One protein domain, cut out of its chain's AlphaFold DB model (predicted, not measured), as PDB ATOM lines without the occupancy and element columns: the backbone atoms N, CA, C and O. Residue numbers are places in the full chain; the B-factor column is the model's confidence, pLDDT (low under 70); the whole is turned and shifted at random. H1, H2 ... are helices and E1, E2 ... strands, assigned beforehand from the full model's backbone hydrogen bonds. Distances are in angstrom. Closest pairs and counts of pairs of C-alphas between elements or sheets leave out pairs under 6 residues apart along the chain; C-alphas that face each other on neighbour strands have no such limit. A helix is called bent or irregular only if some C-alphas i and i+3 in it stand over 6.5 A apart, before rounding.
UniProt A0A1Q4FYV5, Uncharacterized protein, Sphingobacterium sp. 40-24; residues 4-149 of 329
ATOM      1  N   LYS A   4       3.789  56.588 -71.193       37.84
ATOM      2  CA  LYS A   4       2.854  57.715 -71.060       37.84
ATOM      3  C   LYS A   4       1.367  57.332 -70.957       37.84
ATOM      4  O   LYS A   4       0.601  58.141 -70.450       37.84
ATOM      5  N   TYR A   5       0.962  56.142 -71.411       42.69
ATOM      6  CA  TYR A   5      -0.443  55.700 -71.378       42.69
ATOM      7  C   TYR A   5      -0.802  54.762 -70.214       42.69
ATOM      8  O   TYR A   5      -1.985  54.531 -69.989       42.69
ATOM      9  N   VAL A   6       0.173  54.246 -69.455       51.34
ATOM     10  CA  VAL A   6      -0.092  53.329 -68.322       51.34
ATOM     11  C   VAL A   6      -0.467  54.101 -67.047       51.34
ATOM     12  O   VAL A   6      -1.256  53.628 -66.240       51.34
ATOM     13  N   PHE A   7       0.033  55.332 -66.891       52.56
ATOM     14  CA  PHE A   7      -0.038  56.083 -65.630       52.56
ATOM     15  C   PHE A   7      -1.153  57.137 -65.543       52.56
ATOM     16  O   PHE A   7      -1.309  57.765 -64.500       52.56
ATOM     17  N   SER A   8      -1.947  57.369 -66.596       47.41
ATOM     18  CA  SER A   8      -2.920  58.478 -66.596       47.41
ATOM     19  C   SER A   8      -4.145  58.260 -65.694       47.41
ATOM     20  O   SER A   8      -4.938  59.184 -65.536       47.41
ATOM     21  N   LYS A   9      -4.308  57.066 -65.108       55.44
ATOM     22  CA  LYS A   9      -5.297  56.751 -64.063       55.44
ATOM     23  C   LYS A   9      -4.788  55.619 -63.160       55.44
ATOM     24  O   LYS A   9      -5.378  54.542 -63.134       55.44
ATOM     25  N   LEU A  10      -3.673  55.829 -62.461       66.19
ATOM     26  CA  LEU A  10      -3.388  54.981 -61.304       66.19
ATOM     27  C   LEU A  10      -4.407  55.318 -60.216       66.19
ATOM     28  O   LEU A  10      -4.491  56.459 -59.770       66.19
ATOM     29  N   ASP A  11      -5.221  54.332 -59.863       69.69
ATOM     30  CA  ASP A  11      -6.241  54.443 -58.832       69.69
ATOM     31  C   ASP A  11      -5.646  53.967 -57.503       69.69
ATOM     32  O   ASP A  11      -5.418  52.772 -57.306       69.69
ATOM     33  N   SER A  12      -5.365  54.920 -56.613       70.06
ATOM     34  CA  SER A  12      -4.840  54.666 -55.266       70.06
ATOM     35  C   SER A  12      -5.835  53.934 -54.363       70.06
ATOM     36  O   SER A  12      -5.448  53.434 -53.314       70.06
ATOM     37  N   GLU A  13      -7.110  53.859 -54.752       74.25
ATOM     38  CA  GLU A  13      -8.154  53.141 -54.018       74.25
ATOM     39  C   GLU A  13      -8.486  51.785 -54.653       74.25
ATOM     40  O   GLU A  13      -9.344  51.052 -54.146       74.25
ATOM     41  N   LYS A  14      -7.803  51.407 -55.746       82.06
ATOM     42  CA  LYS A  14      -8.064  50.144 -56.435       82.06
ATOM     43  C   LYS A  14      -7.888  48.969 -55.475       82.06
ATOM     44  O   LYS A  14      -6.812  48.722 -54.940       82.06
ATOM     45  N   ARG A  15      -8.946  48.174 -55.335       84.69
ATOM     46  CA  ARG A  15      -8.893  46.850 -54.714       84.69
ATOM     47  C   ARG A  15      -8.886  45.776 -55.793       84.69
ATOM     48  O   ARG A  15      -9.696  45.796 -56.726       84.69
ATOM     49  N   PHE A  16      -7.965  44.830 -55.673       91.56
ATOM     50  CA  PHE A  16      -7.892  43.669 -56.549       91.56
ATOM     51  C   PHE A  16      -8.930  42.637 -56.095       91.56
ATOM     52  O   PHE A  16      -8.630  41.767 -55.283       91.56
ATOM     53  N   LYS A  17     -10.153  42.741 -56.637       90.62
ATOM     54  CA  LYS A  17     -11.352  41.990 -56.200       90.62
ATOM     55  C   LYS A  17     -11.148  40.493 -55.963       90.62
ATOM     56  O   LYS A  17     -11.790  39.922 -55.087       90.62
ATOM     57  N   ARG A  18     -10.266  39.857 -56.744       92.38
ATOM     58  CA  ARG A  18      -9.892  38.442 -56.592       92.38
ATOM     59  C   ARG A  18      -9.471  38.113 -55.153       92.38
ATOM     60  O   ARG A  18      -9.822  37.053 -54.650       92.38
ATOM     61  N   TYR A  19      -8.802  39.046 -54.486       95.25
ATOM     62  CA  TYR A  19      -8.157  38.852 -53.192       95.25
ATOM     63  C   TYR A  19      -8.905  39.504 -52.015       95.25
ATOM     64  O   TYR A  19      -8.433  39.450 -50.882       95.25
ATOM     65  N   ASP A  20     -10.075  40.117 -52.243       92.50
ATOM     66  CA  ASP A  20     -10.815  40.862 -51.206       92.50
ATOM     67  C   ASP A  20     -11.181  39.990 -49.993       92.50
ATOM     68  O   ASP A  20     -11.226  40.470 -48.859       92.50
ATOM     69  N   HIS A  21     -11.395  38.691 -50.213       94.19
ATOM     70  CA  HIS A  21     -11.727  37.728 -49.163       94.19
ATOM     71  C   HIS A  21     -10.602  37.537 -48.127       94.19
ATOM     72  O   HIS A  21     -10.882  37.140 -46.995       94.19
ATOM     73  N   LEU A  22      -9.351  37.861 -48.478       96.56
ATOM     74  CA  LEU A  22      -8.218  37.817 -47.552       96.56
ATOM     75  C   LEU A  22      -8.237  38.972 -46.546       96.56
ATOM     76  O   LEU A  22      -7.606  38.870 -45.499       96.56
ATOM     77  N   GLY A  23      -8.948  40.069 -46.828       95.69
ATOM     78  CA  GLY A  23      -9.144  41.174 -45.884       95.69
ATOM     79  C   GLY A  23      -7.879  41.950 -45.493       95.69
ATOM     80  O   GLY A  23      -7.886  42.616 -44.459       95.69
ATOM     81  N   PHE A  24      -6.800  41.875 -46.278       97.50
ATOM     82  CA  PHE A  24      -5.566  42.618 -46.013       97.50
ATOM     83  C   PHE A  24      -5.651  44.092 -46.449       97.50
ATOM     84  O   PHE A  24      -6.306  44.458 -47.432       97.50
ATOM     85  N   GLN A  25      -4.939  44.956 -45.729       95.19
ATOM     86  CA  GLN A  25      -4.566  46.294 -46.168       95.19
ATOM     87  C   GLN A  25      -3.289  46.230 -47.012       95.19
ATOM     88  O   GLN A  25      -2.338  45.521 -46.674       95.19
ATOM     89  N   TYR A  26      -3.288  46.978 -48.111       95.50
ATOM     90  CA  TYR A  26      -2.166  47.130 -49.030       95.50
ATOM     91  C   TYR A  26      -2.335  48.409 -49.840       95.50
ATOM     92  O   TYR A  26      -3.459  48.898 -49.979       95.50
ATOM     93  N   ASP A  27      -1.233  48.929 -50.377       95.12
ATOM     94  CA  ASP A  27      -1.277  50.030 -51.334       95.12
ATOM     95  C   ASP A  27      -1.241  49.456 -52.762       95.12
ATOM     96  O   ASP A  27      -0.265  48.798 -53.134       95.12
ATOM     97  N   PRO A  28      -2.286  49.660 -53.584       92.69
ATOM     98  CA  PRO A  28      -2.296  49.156 -54.953       92.69
ATOM     99  C   PRO A  28      -1.229  49.803 -55.839       92.69
ATOM    100  O   PRO A  28      -0.864  49.218 -56.858       92.69
ATOM    101  N   LEU A  29      -0.714  50.986 -55.491       92.94
ATOM    102  CA  LEU A  29       0.336  51.661 -56.249       92.94
ATOM    103  C   LEU A  29       1.657  50.898 -56.209       92.94
ATOM    104  O   LEU A  29       2.391  50.943 -57.198       92.94
ATOM    105  N   ASP A  30       1.932  50.149 -55.138       94.81
ATOM    106  CA  ASP A  30       3.147  49.336 -55.030       94.81
ATOM    107  C   ASP A  30       3.265  48.359 -56.200       94.81
ATOM    108  O   ASP A  30       4.329  48.226 -56.799       94.81
ATOM    109  N   TYR A  31       2.147  47.752 -56.594       94.62
ATOM    110  CA  TYR A  31       2.085  46.836 -57.728       94.62
ATOM    111  C   TYR A  31       2.467  47.492 -59.064       94.62
ATOM    112  O   TYR A  31       3.086  46.854 -59.914       94.62
ATOM    113  N   TYR A  32       2.111  48.763 -59.269       91.19
ATOM    114  CA  TYR A  32       2.358  49.461 -60.537       91.19
ATOM    115  C   TYR A  32       3.692  50.205 -60.584       91.19
ATOM    116  O   TYR A  32       4.226  50.423 -61.673       91.19
ATOM    117  N   ILE A  33       4.188  50.663 -59.434       91.75
ATOM    118  CA  ILE A  33       5.330  51.578 -59.349       91.75
ATOM    119  C   ILE A  33       6.618  50.832 -59.009       91.75
ATOM    120  O   ILE A  33       7.675  51.180 -59.543       91.75
ATOM    121  N   ILE A  34       6.557  49.814 -58.145       93.38
ATOM    122  CA  ILE A  34       7.755  49.063 -57.777       93.38
ATOM    123  C   ILE A  34       8.194  48.225 -58.991       93.38
ATOM    124  O   ILE A  34       7.387  47.480 -59.557       93.38
ATOM    125  N   PRO A  35       9.468  48.334 -59.419       90.94
ATOM    126  CA  PRO A  35       9.964  47.599 -60.575       90.94
ATOM    127  C   PRO A  35       9.704  46.089 -60.478       90.94
ATOM    128  O   PRO A  35       9.791  45.494 -59.412       90.94
ATOM    129  N   GLY A  36       9.375  45.456 -61.604       89.69
ATOM    130  CA  GLY A  36       9.190  44.001 -61.684       89.69
ATOM    131  C   GLY A  36       7.875  43.452 -61.112       89.69
ATOM    132  O   GLY A  36       7.549  42.299 -61.389       89.69
ATOM    133  N   LEU A  37       7.077  44.246 -60.383       93.25
ATOM    134  CA  LEU A  37       5.834  43.739 -59.785       93.25
ATOM    135  C   LEU A  37       4.656  43.707 -60.770       93.25
ATOM    136  O   LEU A  37       3.878  42.756 -60.762       93.25
ATOM    137  N   TYR A  38       4.534  44.697 -61.655       91.75
ATOM    138  CA  TYR A  38       3.422  44.751 -62.605       91.75
ATOM    139  C   TYR A  38       3.440  43.579 -63.602       91.75
ATOM    140  O   TYR A  38       4.408  43.389 -64.345       91.75
ATOM    141  N   ARG A  39       2.320  42.850 -63.686       84.81
ATOM    142  CA  ARG A  39       2.070  41.774 -64.655       84.81
ATOM    143  C   ARG A  39       0.745  41.996 -65.406       84.81
ATOM    144  O   ARG A  39      -0.293  42.188 -64.780       84.81
ATOM    145  N   PRO A  40       0.726  41.939 -66.750       81.69
ATOM    146  CA  PRO A  40      -0.521  42.095 -67.506       81.69
ATOM    147  C   PRO A  40      -1.545  40.973 -67.273       81.69
ATOM    148  O   PRO A  40      -2.744  41.208 -67.385       81.69
ATOM    149  N   GLU A  41      -1.069  39.758 -66.992       82.38
ATOM    150  CA  GLU A  41      -1.876  38.529 -67.010       82.38
ATOM    151  C   GLU A  41      -2.400  38.112 -65.628       82.38
ATOM    152  O   GLU A  41      -3.340  37.325 -65.558       82.38
ATOM    153  N   ASP A  42      -1.845  38.660 -64.540       84.06
ATOM    154  CA  ASP A  42      -2.266  38.344 -63.167       84.06
ATOM    155  C   ASP A  42      -2.310  39.607 -62.293       84.06
ATOM    156  O   ASP A  42      -1.404  39.913 -61.511       84.06
ATOM    157  N   ASP A  43      -3.357  40.403 -62.523       89.94
ATOM    158  CA  ASP A  43      -3.517  41.739 -61.953       89.94
ATOM    159  C   ASP A  43      -3.567  41.704 -60.419       89.94
ATOM    160  O   ASP A  43      -4.480  41.144 -59.810       89.94
ATOM    161  N   GLY A  44      -2.577  42.342 -59.799       92.19
ATOM    162  CA  GLY A  44      -2.444  42.445 -58.352       92.19
ATOM    163  C   GLY A  44      -1.740  41.272 -57.673       92.19
ATOM    164  O   GLY A  44      -1.529  41.358 -56.464       92.19
ATOM    165  N   TYR A  45      -1.327  40.226 -58.398       95.31
ATOM    166  CA  TYR A  45      -0.686  39.046 -57.798       95.31
ATOM    167  C   TYR A  45       0.554  39.419 -56.975       95.31
ATOM    168  O   TYR A  45       0.665  39.062 -55.804       95.31
ATOM    169  N   LEU A  46       1.471  40.198 -57.559       95.38
ATOM    170  CA  LEU A  46       2.706  40.635 -56.897       95.38
ATOM    171  C   LEU A  46       2.525  41.878 -56.012       95.38
ATOM    172  O   LEU A  46       3.507  42.528 -55.667       95.38
ATOM    173  N   THR A  47       1.295  42.234 -55.633       96.50
ATOM    174  CA  THR A  47       1.084  43.334 -54.680       96.50
ATOM    175  C   THR A  47       1.693  42.942 -53.331       96.50
ATOM    176  O   THR A  47       1.305  41.905 -52.784       96.50
ATOM    177  N   PRO A  48       2.647  43.712 -52.778       97.50
ATOM    178  CA  PRO A  48       3.247  43.387 -51.494       97.50
ATOM    179  C   PRO A  48       2.257  43.632 -50.357       97.50
ATOM    180  O   PRO A  48       1.672  44.708 -50.236       97.50
ATOM    181  N   ILE A  49       2.111  42.637 -49.487       98.25
ATOM    182  CA  ILE A  49       1.398  42.759 -48.217       98.25
ATOM    183  C   ILE A  49       2.425  42.790 -47.100       98.25
ATOM    184  O   ILE A  49       3.266  41.895 -47.011       98.25
ATOM    185  N   PHE A  50       2.345  43.814 -46.255       98.50
ATOM    186  CA  PHE A  50       3.307  44.054 -45.189       98.50
ATOM    187  C   PHE A  50       2.773  43.605 -43.837       98.50
ATOM    188  O   PHE A  50       1.592  43.776 -43.519       98.50
ATOM    189  N   PHE A  51       3.673  43.080 -43.015       98.31
ATOM    190  CA  PHE A  51       3.398  42.606 -41.672       98.31
ATOM    191  C   PHE A  51       4.461  43.094 -40.693       98.31
ATOM    192  O   PHE A  51       5.633  43.273 -41.045       98.31
ATOM    193  N   ASP A  52       4.043  43.273 -39.446       96.00
ATOM    194  CA  ASP A  52       4.962  43.439 -38.331       96.00
ATOM    195  C   ASP A  52       5.808  42.166 -38.148       96.00
ATOM    196  O   ASP A  52       5.315  41.038 -38.279       96.00
ATOM    197  N   LYS A  53       7.095  42.346 -37.848       92.19
ATOM    198  CA  LYS A  53       8.050  41.250 -37.675       92.19
ATOM    199  C   LYS A  53       7.748  40.397 -36.441       92.19
ATOM    200  O   LYS A  53       8.112  39.218 -36.432       92.19
ATOM    201  N   ASP A  54       7.012  40.931 -35.466       91.75
ATOM    202  CA  ASP A  54       6.521  40.202 -34.290       91.75
ATOM    203  C   ASP A  54       5.713  38.949 -34.663       91.75
ATOM    204  O   ASP A  54       5.676  37.969 -33.910       91.75
ATOM    205  N   LEU A  55       5.133  38.921 -35.868       95.25
ATOM    206  CA  LEU A  55       4.495  37.736 -36.434       95.25
ATOM    207  C   LEU A  55       5.413  36.504 -36.394       95.25
ATOM    208  O   LEU A  55       4.957  35.402 -36.083       95.25
ATOM    209  N   LEU A  56       6.708  36.680 -36.668       94.44
ATOM    210  CA  LEU A  56       7.687  35.593 -36.656       94.44
ATOM    211  C   LEU A  56       7.978  35.088 -35.237       94.44
ATOM    212  O   LEU A  56       8.250  33.900 -35.064       94.44
ATOM    213  N   ILE A  57       7.893  35.952 -34.220       90.62
ATOM    214  CA  ILE A  57       8.118  35.572 -32.817       90.62
ATOM    215  C   ILE A  57       7.065  34.560 -32.376       90.62
ATOM    216  O   ILE A  57       7.407  33.556 -31.749       90.62
ATOM    217  N   TYR A  58       5.801  34.778 -32.754       91.62
ATOM    218  CA  TYR A  58       4.721  33.842 -32.447       91.62
ATOM    219  C   TYR A  58       5.041  32.422 -32.932       91.62
ATOM    220  O   TYR A  58       4.950  31.468 -32.159       91.62
ATOM    221  N   TYR A  59       5.447  32.283 -34.197       93.44
ATOM    222  CA  TYR A  59       5.777  30.978 -34.765       93.44
ATOM    223  C   TYR A  59       7.052  30.405 -34.146       93.44
ATOM    224  O   TYR A  59       7.084  29.237 -33.780       93.44
ATOM    225  N   ASN A  60       8.092  31.212 -33.947       88.62
ATOM    226  CA  ASN A  60       9.352  30.718 -33.389       88.62
ATOM    227  C   ASN A  60       9.268  30.334 -31.894       88.62
ATOM    228  O   ASN A  60      10.146  29.632 -31.375       88.62
ATOM    229  N   GLY A  61       8.236  30.818 -31.194       86.56
ATOM    230  CA  GLY A  61       7.953  30.512 -29.793       86.56
ATOM    231  C   GLY A  61       7.108  29.254 -29.570       86.56
ATOM    232  O   GLY A  61       7.093  28.733 -28.455       86.56
ATOM    233  N   HIS A  62       6.419  28.744 -30.593       89.19
ATOM    234  CA  HIS A  62       5.561  27.565 -30.468       89.19
ATOM    235  C   HIS A  62       6.333  26.276 -30.808       89.19
ATOM    236  O   HIS A  62       7.033  26.247 -31.816       89.19
ATOM    237  N   PRO A  63       6.197  25.184 -30.028       87.75
ATOM    238  CA  PRO A  63       7.029  23.980 -30.175       87.75
ATOM    239  C   PRO A  63       6.909  23.281 -31.535       87.75
ATOM    240  O   PRO A  63       7.888  22.723 -32.019       87.75
ATOM    241  N   ASP A  64       5.727  23.318 -32.151       91.88
ATOM    242  CA  ASP A  64       5.502  22.689 -33.459       91.88
ATOM    243  C   ASP A  64       5.957  23.540 -34.653       91.88
ATOM    244  O   ASP A  64       5.976  23.035 -35.775       91.88
ATOM    245  N   TYR A  65       6.293  24.815 -34.445       92.19
ATOM    246  CA  TYR A  65       6.684  25.708 -35.531       92.19
ATOM    247  C   TYR A  65       8.159  26.086 -35.436       92.19
ATOM    248  O   TYR A  65       8.794  26.045 -34.384       92.19
ATOM    249  N   THR A  66       8.745  26.451 -36.570       89.81
ATOM    250  CA  THR A  66      10.113  26.969 -36.624       89.81
ATOM    251  C   THR A  66      10.219  28.006 -37.724       89.81
ATOM    252  O   THR A  66       9.711  27.804 -38.825       89.81
ATOM    253  N   VAL A  67      10.908  29.110 -37.445       92.25
ATOM    254  CA  VAL A  67      11.243  30.111 -38.462       92.25
ATOM    255  C   VAL A  67      12.670  29.865 -38.926       92.25
ATOM    256  O   VAL A  67      13.602  29.924 -38.123       92.25
ATOM    257  N   LYS A  68      12.858  29.590 -40.219       90.19
ATOM    258  CA  LYS A  68      14.187  29.379 -40.811       90.19
ATOM    259  C   LYS A  68      14.512  30.497 -41.788       90.19
ATOM    260  O   LYS A  68      13.730  30.793 -42.690       90.19
ATOM    261  N   PHE A  69      15.685  31.094 -41.619       91.31
ATOM    262  CA  PHE A  69      16.180  32.170 -42.470       91.31
ATOM    263  C   PHE A  69      17.096  31.601 -43.546       91.31
ATOM    264  O   PHE A  69      18.115  30.987 -43.237       91.31
ATOM    265  N   THR A  70      16.770  31.852 -44.810       87.88
ATOM    266  CA  THR A  70      17.650  31.528 -45.945       87.88
ATOM    267  C   THR A  70      18.661  32.648 -46.194       87.88
ATOM    268  O   THR A  70      19.703  32.422 -46.805       87.88
ATOM    269  N   SER A  71      18.383  33.856 -45.698       91.06
ATOM    270  CA  SER A  71      19.268  35.026 -45.705       91.06
ATOM    271  C   SER A  71      18.885  35.982 -44.573       91.06
ATOM    272  O   SER A  71      17.875  35.771 -43.909       91.06
ATOM    273  N   PHE A  72      19.611  37.084 -44.382       91.81
ATOM    274  CA  PHE A  72      19.188  38.123 -43.430       91.81
ATOM    275  C   PHE A  72      17.872  38.824 -43.800       91.81
ATOM    276  O   PHE A  72      17.279  39.483 -42.946       91.81
ATOM    277  N   SER A  73      17.432  38.707 -45.055       93.75
ATOM    278  CA  SER A  73      16.245  39.384 -45.595       93.75
ATOM    279  C   SER A  73      15.229  38.424 -46.227       93.75
ATOM    280  O   SER A  73      14.370  38.849 -46.996       93.75
ATOM    281  N   SER A  74      15.324  37.124 -45.930       93.62
ATOM    282  CA  SER A  74      14.395  36.106 -46.426       93.62
ATOM    283  C   SER A  74      14.282  34.939 -45.452       93.62
ATOM    284  O   SER A  74      15.291  34.447 -44.936       93.62
ATOM    285  N   CYS A  75      13.054  34.499 -45.196       94.19
ATOM    286  CA  CYS A  75      12.760  33.403 -44.276       94.19
ATOM    287  C   CYS A  75      11.518  32.615 -44.701       94.19
ATOM    288  O   CYS A  75      10.774  33.047 -45.575       94.19
ATOM    289  N   ASN A  76      11.286  31.459 -44.084       94.62
ATOM    290  CA  ASN A  76      10.018  30.737 -44.183       94.62
ATOM    291  C   ASN A  76       9.634  30.143 -42.815       94.62
ATOM    292  O   ASN A  76      10.490  29.956 -41.941       94.62
ATOM    293  N   ILE A  77       8.346  29.871 -42.634       95.00
ATOM    294  CA  ILE A  77       7.768  29.244 -41.447       95.00
ATOM    295  C   ILE A  77       7.514  27.773 -41.765       95.00
ATOM    296  O   ILE A  77       6.967  27.434 -42.811       95.00
ATOM    297  N   TYR A  78       7.907  26.908 -40.842       93.75
ATOM    298  CA  TYR A  78       7.753  25.465 -40.945       93.75
ATOM    299  C   TYR A  78       6.842  24.971 -39.829       93.75
ATOM    300  O   TYR A  78       6.949  25.461 -38.704       93.75
ATOM    301  N   PHE A  79       5.997  23.987 -40.122       93.88
ATOM    302  CA  PHE A  79       5.204  23.245 -39.149       93.88
ATOM    303  C   PHE A  79       5.670  21.789 -39.141       93.88
ATOM    304  O   PHE A  79       5.631  21.107 -40.161       93.88
ATOM    305  N   LYS A  80       6.163  21.316 -37.992       91.06
ATOM    306  CA  LYS A  80       6.689  19.952 -37.806       91.06
ATOM    307  C   LYS A  80       7.717  19.529 -38.866       91.06
ATOM    308  O   LYS A  80       7.783  18.368 -39.250       91.06
ATOM    309  N   GLY A  81       8.543  20.482 -39.300       87.56
ATOM    310  CA  GLY A  81       9.618  20.267 -40.271       87.56
ATOM    311  C   GLY A  81       9.238  20.526 -41.729       87.56
ATOM    312  O   GLY A  81      10.147  20.720 -42.532       87.56
ATOM    313  N   GLU A  82       7.948  20.632 -42.051       91.94
ATOM    314  CA  GLU A  82       7.460  20.896 -43.409       91.94
ATOM    315  C   GLU A  82       7.173  22.391 -43.624       91.94
ATOM    316  O   GLU A  82       6.751  23.062 -42.675       91.94
ATOM    317  N   PRO A  83       7.406  22.952 -44.827       93.56
ATOM    318  CA  PRO A  83       7.053  24.337 -45.127       93.56
ATOM    319  C   PRO A  83       5.552  24.567 -44.934       93.56
ATOM    320  O   PRO A  83       4.735  23.890 -45.550       93.56
ATOM    321  N   LEU A  84       5.192  25.537 -44.090       95.00
ATOM    322  CA  LEU A  84       3.794  25.935 -43.904       95.00
ATOM    323  C   LEU A  84       3.296  26.802 -45.067       95.00
ATOM    324  O   LEU A  84       2.114  26.793 -45.382       95.00
ATOM    325  N   PHE A  85       4.203  27.557 -45.687       95.00
ATOM    326  CA  PHE A  85       3.909  28.432 -46.815       95.00
ATOM    327  C   PHE A  85       4.731  28.004 -48.024       95.00
ATOM    328  O   PHE A  85       5.929  27.713 -47.894       95.00
ATOM    329  N   SER A  86       4.081  27.999 -49.191       88.50
ATOM    330  CA  SER A  86       4.655  27.586 -50.480       88.50
ATOM    331  C   SER A  86       5.967  28.316 -50.777       88.50
ATOM    332  O   SER A  86       7.016  27.711 -51.004       88.50
ATOM    333  N   TRP A  87       5.909  29.640 -50.678       88.44
ATOM    334  CA  TRP A  87       7.041  30.549 -50.789       88.44
ATOM    335  C   TRP A  87       7.405  31.162 -49.437       88.44
ATOM    336  O   TRP A  87       6.581  31.263 -48.528       88.44
ATOM    337  N   GLY A  88       8.652  31.609 -49.309       93.19
ATOM    338  CA  GLY A  88       9.088  32.354 -48.132       93.19
ATOM    339  C   GLY A  88       8.499  33.766 -48.051       93.19
ATOM    340  O   GLY A  88       7.588  34.149 -48.782       93.19
ATOM    341  N   PHE A  89       9.084  34.549 -47.157       96.81
ATOM    342  CA  PHE A  89       8.780  35.947 -46.899       96.81
ATOM    343  C   PHE A  89      10.039  36.781 -47.095       96.81
ATOM    344  O   PHE A  89      11.139  36.336 -46.751       96.81
ATOM    345  N   GLY A  90       9.874  38.007 -47.580       96.81
ATOM    346  CA  GLY A  90      10.926  39.013 -47.586       96.81
ATOM    347  C   GLY A  90      10.929  39.825 -46.299       96.81
ATOM    348  O   GLY A  90       9.884  40.051 -45.695       96.81
ATOM    349  N   ILE A  91      12.107  40.282 -45.879       96.44
ATOM    350  CA  ILE A  91      12.238  41.311 -44.844       96.44
ATOM    351  C   ILE A  91      12.908  42.508 -45.490       96.44
ATOM    352  O   ILE A  91      14.025  42.408 -46.001       96.44
ATOM    353  N   ASN A  92      12.191  43.618 -45.488       95.44
ATOM    354  CA  ASN A  92      12.585  44.831 -46.172       95.44
ATOM    355  C   ASN A  92      13.628  45.620 -45.351       95.44
ATOM    356  O   ASN A  92      13.952  45.262 -44.211       95.44
ATOM    357  N   ARG A  93      14.180  46.706 -45.906       92.81
ATOM    358  CA  ARG A  93      15.231  47.481 -45.209       92.81
ATOM    359  C   ARG A  93      14.751  48.196 -43.945       92.81
ATOM    360  O   ARG A  93      15.569  48.463 -43.068       92.81
ATOM    361  N   ASN A  94      13.450  48.446 -43.833       93.88
ATOM    362  CA  ASN A  94      12.822  49.029 -42.648       93.88
ATOM    363  C   ASN A  94      12.417  47.965 -41.612       93.88
ATOM    364  O   ASN A  94      11.821  48.295 -40.590       93.88
ATOM    365  N   GLY A  95      12.725  46.688 -41.861       92.38
ATOM    366  CA  GLY A  95      12.450  45.586 -40.945       92.38
ATOM    367  C   GLY A  95      11.038  45.005 -41.031       92.38
ATOM    368  O   GLY A  95      10.738  44.098 -40.255       92.38
ATOM    369  N   LYS A  96      10.192  45.456 -41.967       96.19
ATOM    370  CA  LYS A  96       8.866  44.865 -42.187       96.19
ATOM    371  C   LYS A  96       8.983  43.537 -42.919       96.19
ATOM    372  O   LYS A  96       9.769  43.394 -43.859       96.19
ATOM    373  N   LEU A  97       8.171  42.576 -42.499       97.62
ATOM    374  CA  LEU A  97       7.974  41.329 -43.222       97.62
ATOM    375  C   LEU A  97       7.010  41.588 -44.381       97.62
ATOM    376  O   LEU A  97       6.041  42.322 -44.208       97.62
ATOM    377  N   PHE A  98       7.226  40.983 -45.542       98.12
ATOM    378  CA  PHE A  98       6.267  41.073 -46.636       98.12
ATOM    379  C   PHE A  98       6.202  39.796 -47.471       98.12
ATOM    380  O   PHE A  98       7.138  38.989 -47.496       98.12
ATOM    381  N   LYS A  99       5.076  39.629 -48.163       97.56
ATOM    382  CA  LYS A  99       4.833  38.561 -49.136       97.56
ATOM    383  C   LYS A  99       3.856  39.037 -50.212       97.56
ATOM    384  O   LYS A  99       3.142  40.016 -50.002       97.56
ATOM    385  N   TRP A 100       3.842  38.372 -51.363       97.31
ATOM    386  CA  TRP A 100       2.937  38.696 -52.460       97.31
ATOM    387  C   TRP A 100       1.500  38.286 -52.151       97.31
ATOM    388  O   TRP A 100       1.251  37.209 -51.609       97.31
ATOM    389  N   LEU A 101       0.551  39.145 -52.522       96.88
ATOM    390  CA  LEU A 101      -0.879  38.937 -52.309       96.88
ATOM    391  C   LEU A 101      -1.387  37.641 -52.954       96.88
ATOM    392  O   LEU A 101      -2.166  36.923 -52.337       96.88
ATOM    393  N   GLY A 102      -0.914  37.327 -54.161       95.88
ATOM    394  CA  GLY A 102      -1.259  36.098 -54.869       95.88
ATOM    395  C   GLY A 102      -0.735  34.832 -54.193       95.88
ATOM    396  O   GLY A 102      -1.462  33.851 -54.104       95.88
ATOM    397  N   ASP A 103       0.474  34.863 -53.628       96.69
ATOM    398  CA  ASP A 103       0.979  33.708 -52.879       96.69
ATOM    399  C   ASP A 103       0.172  33.497 -51.586       96.69
ATOM    400  O   ASP A 103      -0.127  32.368 -51.216       96.69
ATOM    401  N   LEU A 104      -0.215  34.581 -50.897       97.31
ATOM    402  CA  LEU A 104      -1.062  34.500 -49.699       97.31
ATOM    403  C   LEU A 104      -2.467  33.970 -50.030       97.31
ATOM    404  O   LEU A 104      -3.043  33.235 -49.233       97.31
ATOM    405  N   ASP A 105      -3.009  34.328 -51.197       96.62
ATOM    406  CA  ASP A 105      -4.261  33.775 -51.724       96.62
ATOM    407  C   ASP A 105      -4.192  32.267 -51.904       96.62
ATOM    408  O   ASP A 105      -5.178  31.589 -51.648       96.62
ATOM    409  N   GLU A 106      -3.049  31.744 -52.344       95.81
ATOM    410  CA  GLU A 106      -2.810  30.310 -52.498       95.81
ATOM    411  C   GLU A 106      -2.579  29.616 -51.156       95.81
ATOM    412  O   GLU A 106      -3.179  28.573 -50.898       95.81
ATOM    413  N   ASP A 107      -1.781  30.217 -50.274       96.56
ATOM    414  CA  ASP A 107      -1.442  29.639 -48.974       96.56
ATOM    415  C   ASP A 107      -2.646  29.565 -48.013       96.56
ATOM    416  O   ASP A 107      -2.696  28.687 -47.156       96.56
ATOM    417  N   PHE A 108      -3.618  30.481 -48.118       96.94
ATOM    418  CA  PHE A 108      -4.781  30.547 -47.216       96.94
ATOM    419  C   PHE A 108      -6.074  29.956 -47.804       96.94
ATOM    420  O   PHE A 108      -7.154  30.227 -47.272       96.94
ATOM    421  N   ARG A 109      -5.997  29.158 -48.883       92.81
ATOM    422  CA  ARG A 109      -7.192  28.535 -49.496       92.81
ATOM    423  C   ARG A 109      -7.846  27.499 -48.600       92.81
ATOM    424  O   ARG A 109      -9.074  27.397 -48.590       92.81
ATOM    425  N   ASP A 110      -7.033  26.743 -47.874       93.69
ATOM    426  CA  ASP A 110      -7.512  25.631 -47.066       93.69
ATOM    427  C   ASP A 110      -8.121  26.112 -45.737       93.69
ATOM    428  O   ASP A 110      -7.713  27.103 -45.125       93.69
ATOM    429  N   GLU A 111      -9.158  25.410 -45.280       90.69
ATOM    430  CA  GLU A 111      -9.930  25.779 -44.085       90.69
ATOM    431  C   GLU A 111      -9.096  25.751 -42.793       90.69
ATOM    432  O   GLU A 111      -9.316  26.560 -41.885       90.69
ATOM    433  N   ASP A 112      -8.123  24.846 -42.710       93.69
ATOM    434  CA  ASP A 112      -7.185  24.719 -41.591       93.69
ATOM    435  C   ASP A 112      -6.208  25.901 -41.495       93.69
ATOM    436  O   ASP A 112      -5.686  26.181 -40.415       93.69
ATOM    437  N   MET A 113      -6.050  26.669 -42.575       96.31
ATOM    438  CA  MET A 113      -5.225  27.871 -42.628       96.31
ATOM    439  C   MET A 113      -5.943  29.132 -42.115       96.31
ATOM    440  O   MET A 113      -5.308  30.168 -41.885       96.31
ATOM    441  N   LYS A 114      -7.250  29.071 -41.817       95.31
ATOM    442  CA  LYS A 114      -8.021  30.212 -41.278       95.31
ATOM    443  C   LYS A 114      -7.465  30.819 -39.980       95.31
ATOM    444  O   LYS A 114      -7.428  32.051 -39.884       95.31
ATOM    445  N   PRO A 115      -7.029  30.039 -38.969       95.31
ATOM    446  CA  PRO A 115      -6.398  30.599 -37.774       95.31
ATOM    447  C   PRO A 115      -5.112  31.371 -38.099       95.31
ATOM    448  O   PRO A 115      -4.849  32.414 -37.496       95.31
ATOM    449  N   HIS A 116      -4.342  30.899 -39.084       96.75
ATOM    450  CA  HIS A 116      -3.142  31.579 -39.568       96.75
ATOM    451  C   HIS A 116      -3.501  32.879 -40.282       96.75
ATOM    452  O   HIS A 116      -2.944  33.920 -39.938       96.75
ATOM    453  N   LEU A 117      -4.502  32.869 -41.167       97.81
ATOM    454  CA  LEU A 117      -5.002  34.077 -41.823       97.81
ATOM    455  C   LEU A 117      -5.390  35.156 -40.800       97.81
ATOM    456  O   LEU A 117      -4.969  36.303 -40.928       97.81
ATOM    457  N   LYS A 118      -6.128  34.800 -39.738       97.44
ATOM    458  CA  LYS A 118      -6.494  35.758 -38.675       97.44
ATOM    459  C   LYS A 118      -5.287  36.374 -37.982       97.44
ATOM    460  O   LYS A 118      -5.306  37.560 -37.657       97.44
ATOM    461  N   ARG A 119      -4.231  35.592 -37.783       96.62
ATOM    462  CA  ARG A 119      -2.984  36.096 -37.215       96.62
ATOM    463  C   ARG A 119      -2.269  37.052 -38.162       96.62
ATOM    464  O   ARG A 119      -1.858  38.121 -37.732       96.62
ATOM    465  N   PHE A 120      -2.166  36.694 -39.437       98.00
ATOM    466  CA  PHE A 120      -1.582  37.568 -40.450       98.00
ATOM    467  C   PHE A 120      -2.378  38.869 -40.591       98.00
ATOM    468  O   PHE A 120      -1.777  39.931 -40.672       98.00
ATOM    469  N   GLN A 121      -3.713  38.816 -40.535       97.94
ATOM    470  CA  GLN A 121      -4.571  40.008 -40.534       97.94
ATOM    471  C   GLN A 121      -4.284  40.910 -39.325       97.94
ATOM    472  O   GLN A 121      -4.209  42.124 -39.477       97.94
ATOM    473  N   ALA A 122      -4.087  40.331 -38.139       97.25
ATOM    474  CA  ALA A 122      -3.762  41.092 -36.931       97.25
ATOM    475  C   ALA A 122      -2.364  41.737 -36.980       97.25
ATOM    476  O   ALA A 122      -2.161  42.791 -36.386       97.25
ATOM    477  N   SER A 123      -1.417  41.117 -37.686       97.69
ATOM    478  CA  SER A 123      -0.057  41.637 -37.874       97.69
ATOM    479  C   SER A 123       0.110  42.473 -39.142       97.69
ATOM    480  O   SER A 123       1.209  42.950 -39.398       97.69
ATOM    481  N   ASN A 124      -0.927  42.637 -39.964       98.31
ATOM    482  CA  ASN A 124      -0.841  43.357 -41.229       98.31
ATOM    483  C   ASN A 124      -0.720  44.862 -40.971       98.31
ATOM    484  O   ASN A 124      -1.563  45.460 -40.309       98.31
ATOM    485  N   VAL A 125       0.325  45.480 -41.517       98.00
ATOM    486  CA  VAL A 125       0.658  46.899 -41.326       98.00
ATOM    487  C   VAL A 125       0.586  47.657 -42.655       98.00
ATOM    488  O   VAL A 125       0.667  47.031 -43.715       98.00
ATOM    489  N   PRO A 126       0.449  48.996 -42.640       97.44
ATOM    490  CA  PRO A 126       0.489  49.791 -43.863       97.44
ATOM    491  C   PRO A 126       1.799  49.599 -44.632       97.44
ATOM    492  O   PRO A 126       2.855  49.375 -44.027       97.44
ATOM    493  N   SER A 127       1.732  49.743 -45.956       96.31
ATOM    494  CA  SER A 127       2.918  49.744 -46.812       96.31
ATOM    495  C   SER A 127       3.887  50.865 -46.424       96.31
ATOM    496  O   SER A 127       3.482  51.934 -45.972       96.31
ATOM    497  N   ASP A 128       5.184  50.597 -46.542       96.06
ATOM    498  CA  ASP A 128       6.237  51.621 -46.590       96.06
ATOM    499  C   ASP A 128       6.880  51.740 -47.980       96.06
ATOM    500  O   ASP A 128       7.913  52.395 -48.121       96.06
ATOM    501  N   HIS A 129       6.272  51.117 -48.995       96.31
ATOM    502  CA  HIS A 129       6.705  51.134 -50.393       96.31
ATOM    503  C   HIS A 129       8.121  50.570 -50.611       96.31
ATOM    504  O   HIS A 129       8.802  50.915 -51.580       96.31
ATOM    505  N   GLU A 130       8.590  49.702 -49.707       96.50
ATOM    506  CA  GLU A 130       9.949  49.162 -49.705       96.50
ATOM    507  C   GLU A 130       9.909  47.630 -49.695       96.50
ATOM    508  O   GLU A 130       9.434  47.024 -48.742       96.50
ATOM    509  N   VAL A 131      10.420  46.985 -50.745       96.56
ATOM    510  CA  VAL A 131      10.471  45.509 -50.840       96.56
ATOM    511  C   VAL A 131      11.889  44.972 -51.034       96.56
ATOM    512  O   VAL A 131      12.081  43.772 -51.256       96.56
ATOM    513  N   PHE A 132      12.907  45.834 -50.990       94.38
ATOM    514  CA  PHE A 132      14.260  45.433 -51.349       94.38
ATOM    515  C   PHE A 132      14.789  44.419 -50.338       94.38
ATOM    516  O   PHE A 132      14.995  44.698 -49.158       94.38
ATOM    517  N   SER A 133      15.007  43.210 -50.830       93.81
ATOM    518  CA  SER A 133      15.394  42.045 -50.047       93.81
ATOM    519  C   SER A 133      15.910  40.970 -50.992       93.81
ATOM    520  O   SER A 133      15.627  40.999 -52.195       93.81
ATOM    521  N   LYS A 134      16.612  39.964 -50.463       91.75
ATOM    522  CA  LYS A 134      16.971  38.789 -51.267       91.75
ATOM    523  C   LYS A 134      15.742  38.041 -51.780       91.75
ATOM    524  O   LYS A 134      15.792  37.500 -52.877       91.75
ATOM    525  N   PHE A 135      14.639  38.049 -51.029       93.69
ATOM    526  CA  PHE A 135      13.367  37.487 -51.484       93.69
ATOM    527  C   PHE A 135      12.883  38.168 -52.771       93.69
ATOM    528  O   PHE A 135      12.653  37.490 -53.770       93.69
ATOM    529  N   TYR A 136      12.825  39.501 -52.784       94.19
ATOM    530  CA  TYR A 136      12.444  40.263 -53.973       94.19
ATOM    531  C   TYR A 136      13.428  40.064 -55.136       94.19
ATOM    532  O   TYR A 136      13.000  39.779 -56.253       94.19
ATOM    533  N   LEU A 137      14.736  40.147 -54.874       91.94
ATOM    534  CA  LEU A 137      15.774  40.006 -55.901       91.94
ATOM    535  C   LEU A 137      15.825  38.605 -56.523       91.94
ATOM    536  O   LEU A 137      16.116  38.490 -57.708       91.94
ATOM    537  N   SER A 138      15.501  37.555 -55.762       88.50
ATOM    538  CA  SER A 138      15.447  36.185 -56.293       88.50
ATOM    539  C   SER A 138      14.344  35.988 -57.338       88.50
ATOM    540  O   SER A 138      14.459  35.125 -58.203       88.50
ATOM    541  N   GLN A 139      13.290  36.805 -57.281       87.62
ATOM    542  CA  GLN A 139      12.146  36.738 -58.193       87.62
ATOM    543  C   GLN A 139      12.202  37.810 -59.287       87.62
ATOM    544  O   GLN A 139      11.659  37.612 -60.371       87.62
ATOM    545  N   ASN A 140      12.881  38.926 -59.012       86.19
ATOM    546  CA  ASN A 140      13.083  40.046 -59.928       86.19
ATOM    547  C   ASN A 140      14.581  40.393 -60.044       86.19
ATOM    548  O   ASN A 140      14.997  41.484 -59.636       86.19
ATOM    549  N   PRO A 141      15.418  39.472 -60.554       85.44
ATOM    550  CA  PRO A 141      16.858  39.681 -60.609       85.44
ATOM    551  C   PRO A 141      17.226  40.739 -61.653       85.44
ATOM    552  O   PRO A 141      16.777  40.682 -62.797       85.44
ATOM    553  N   TYR A 142      18.093  41.685 -61.281       80.50
ATOM    554  CA  TYR A 142      18.700  42.614 -62.241       80.50
ATOM    555  C   TYR A 142      19.895  41.972 -62.961       80.50
ATOM    556  O   TYR A 142      20.167  42.256 -64.127       80.50
ATOM    557  N   SER A 143      20.601  41.079 -62.270       82.38
ATOM    558  CA  SER A 143      21.746  40.329 -62.778       82.38
ATOM    559  C   SER A 143      21.650  38.840 -62.417       82.38
ATOM    560  O   SER A 143      20.947  38.480 -61.472       82.38
ATOM    561  N   PRO A 144      22.399  37.947 -63.095       78.50
ATOM    562  CA  PRO A 144      22.484  36.538 -62.699       78.50
ATOM    563  C   PRO A 144      22.920  36.340 -61.241       78.50
ATOM    564  O   PRO A 144      22.448  35.420 -60.575       78.50
ATOM    565  N   ASN A 145      23.764  37.237 -60.719       78.69
ATOM    566  CA  ASN A 145      24.178  37.205 -59.319       78.69
ATOM    567  C   ASN A 145      22.997  37.410 -58.367       78.69
ATOM    568  O   ASN A 145      23.012  36.831 -57.289       78.69
ATOM    569  N   ASP A 146      21.982  38.186 -58.760       78.44
ATOM    570  CA  ASP A 146      20.786  38.429 -57.950       78.44
ATOM    571  C   ASP A 146      19.846  37.218 -57.921       78.44
ATOM    572  O   ASP A 146      19.197  36.978 -56.902       78.44
ATOM    573  N   ALA A 147      19.817  36.446 -59.013       73.69
ATOM    574  CA  ALA A 147      19.018  35.228 -59.143       73.69
ATOM    575  C   ALA A 147      19.601  34.061 -58.331       73.69
ATOM    576  O   ALA A 147      18.858  33.279 -57.743       73.69
ATOM    577  N   PHE A 148      20.935  33.962 -58.265       75.38
ATOM    578  CA  PHE A 148      21.658  32.864 -57.613       75.38
ATOM    579  C   PHE A 148      22.506  33.351 -56.435       75.38
ATOM    580  O   PHE A 148      23.684  33.015 -56.296       75.38
ATOM    581  N   GLN A 149      21.914  34.174 -55.569       73.44
ATOM    582  CA  GLN A 149      22.621  34.694 -54.405       73.44
ATOM    583  C   GLN A 149      22.924  33.578 -53.408       73.44
ATOM    584  O   GLN A 149      22.020  32.936 -52.873       73.44
TER     585      GLN A 149
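This is residues 4 to 149 of the 329 residues of an uncharacterized protein of Sphingobacterium sp. 40-24 (UniProt A0A1Q4FYV5). A strongly twisted sheet of five strands makes the middle, with H3 over one face, H6 over the opposite face and small H7 beyond H6. H5 meets the edge strand E1 with its last residues, H1 packs on H4, and residues 4 to 16, with no named element, run in from 15 to 29 A off the mean of the C-alphas. The 146 printed residues follow the order H1 H2 E1 H3 E2 E3 E4 E5 H4 H5 H6 H7; the class is mixed, helices and strands. The sheet is antiparallel, order E1 E5 E4 E3 E2. The whole is compact, radius of gyration of the C-alphas 15.3 A, and spans 53 by 37 by 26 A.

Start at H1, residues 17 to 22: it touches H4, residues 101 to 107, at a steep tilt of 54 degrees, the C-alphas of Tyr 19 and Asp 105 closest at 6.6 A. H2, residues 28 to 33, only grazes the sheet with residues 28 to 31, as H4 does with 101 to 104. Next find E1, residues 48 to 51, antiparallel to E5, residues 97 to 100, with N 49 and O 99 2.9 A apart. H3, residues 54 to 61, is on the sheet; the C-alphas of its Asn 60 and of Thr 66 in E2, residues 65 to 71, are their closest, 5.0 A apart. E2, E3, residues 74 to 79, E4, residues 89 to 91, and E5 form a meander, each strand the antiparallel neighbour of the one before; look for N 68 and O 76 at 3.0 A, N 89 and O 75 at 2.8 A, and N 98 and O 90 at 2.8 A. H5, residues 111 to 123, touches H3 with residues 119 to 123 alone, closest C-alphas Leu 55 and Ser 123 at 6.2 A. H6, residues 134 to 139, is on the opposite face from H3, at a height over the sheet of 8.2 A. It touches H7, residues 144 to 147, where the C-alphas of Ser 138 and Ala 147 are closest, 4.7 A apart. In H4 every O i to N i+4 pair is within hydrogen-bond range; H1 has 0 of 2, with 2 of 3 O i to N i+3 pairs, H2 1 of 2, H3 3 of 4, H5 7 of 9 and H6 1 of 2, while H7 is too short for such a pair.

Find C-alpha 17, where H1 begins, at (-11.352, 41.990, -56.200). E2 covers 18.7 A and E3 17.4 A. H5 runs 19.7 A to C-alpha 123 at (-0.057, 41.637, -37.874). H7 ends at C-alpha 147, (19.018, 35.228, -59.143). H1 and H5 are irregular: C-alphas 18 and 21 are 7.7 A apart, C-alphas 112 and 115 7.1 A.

The C-alphas of Lys 4 and Pro 63, the two farthest apart, are 53.2 A apart. The printed part has no cut. The link from H2 to E1, 14 residues, is long. Residues 4 to 11 have pLDDT under 70; the mean of the printed part is 90.0.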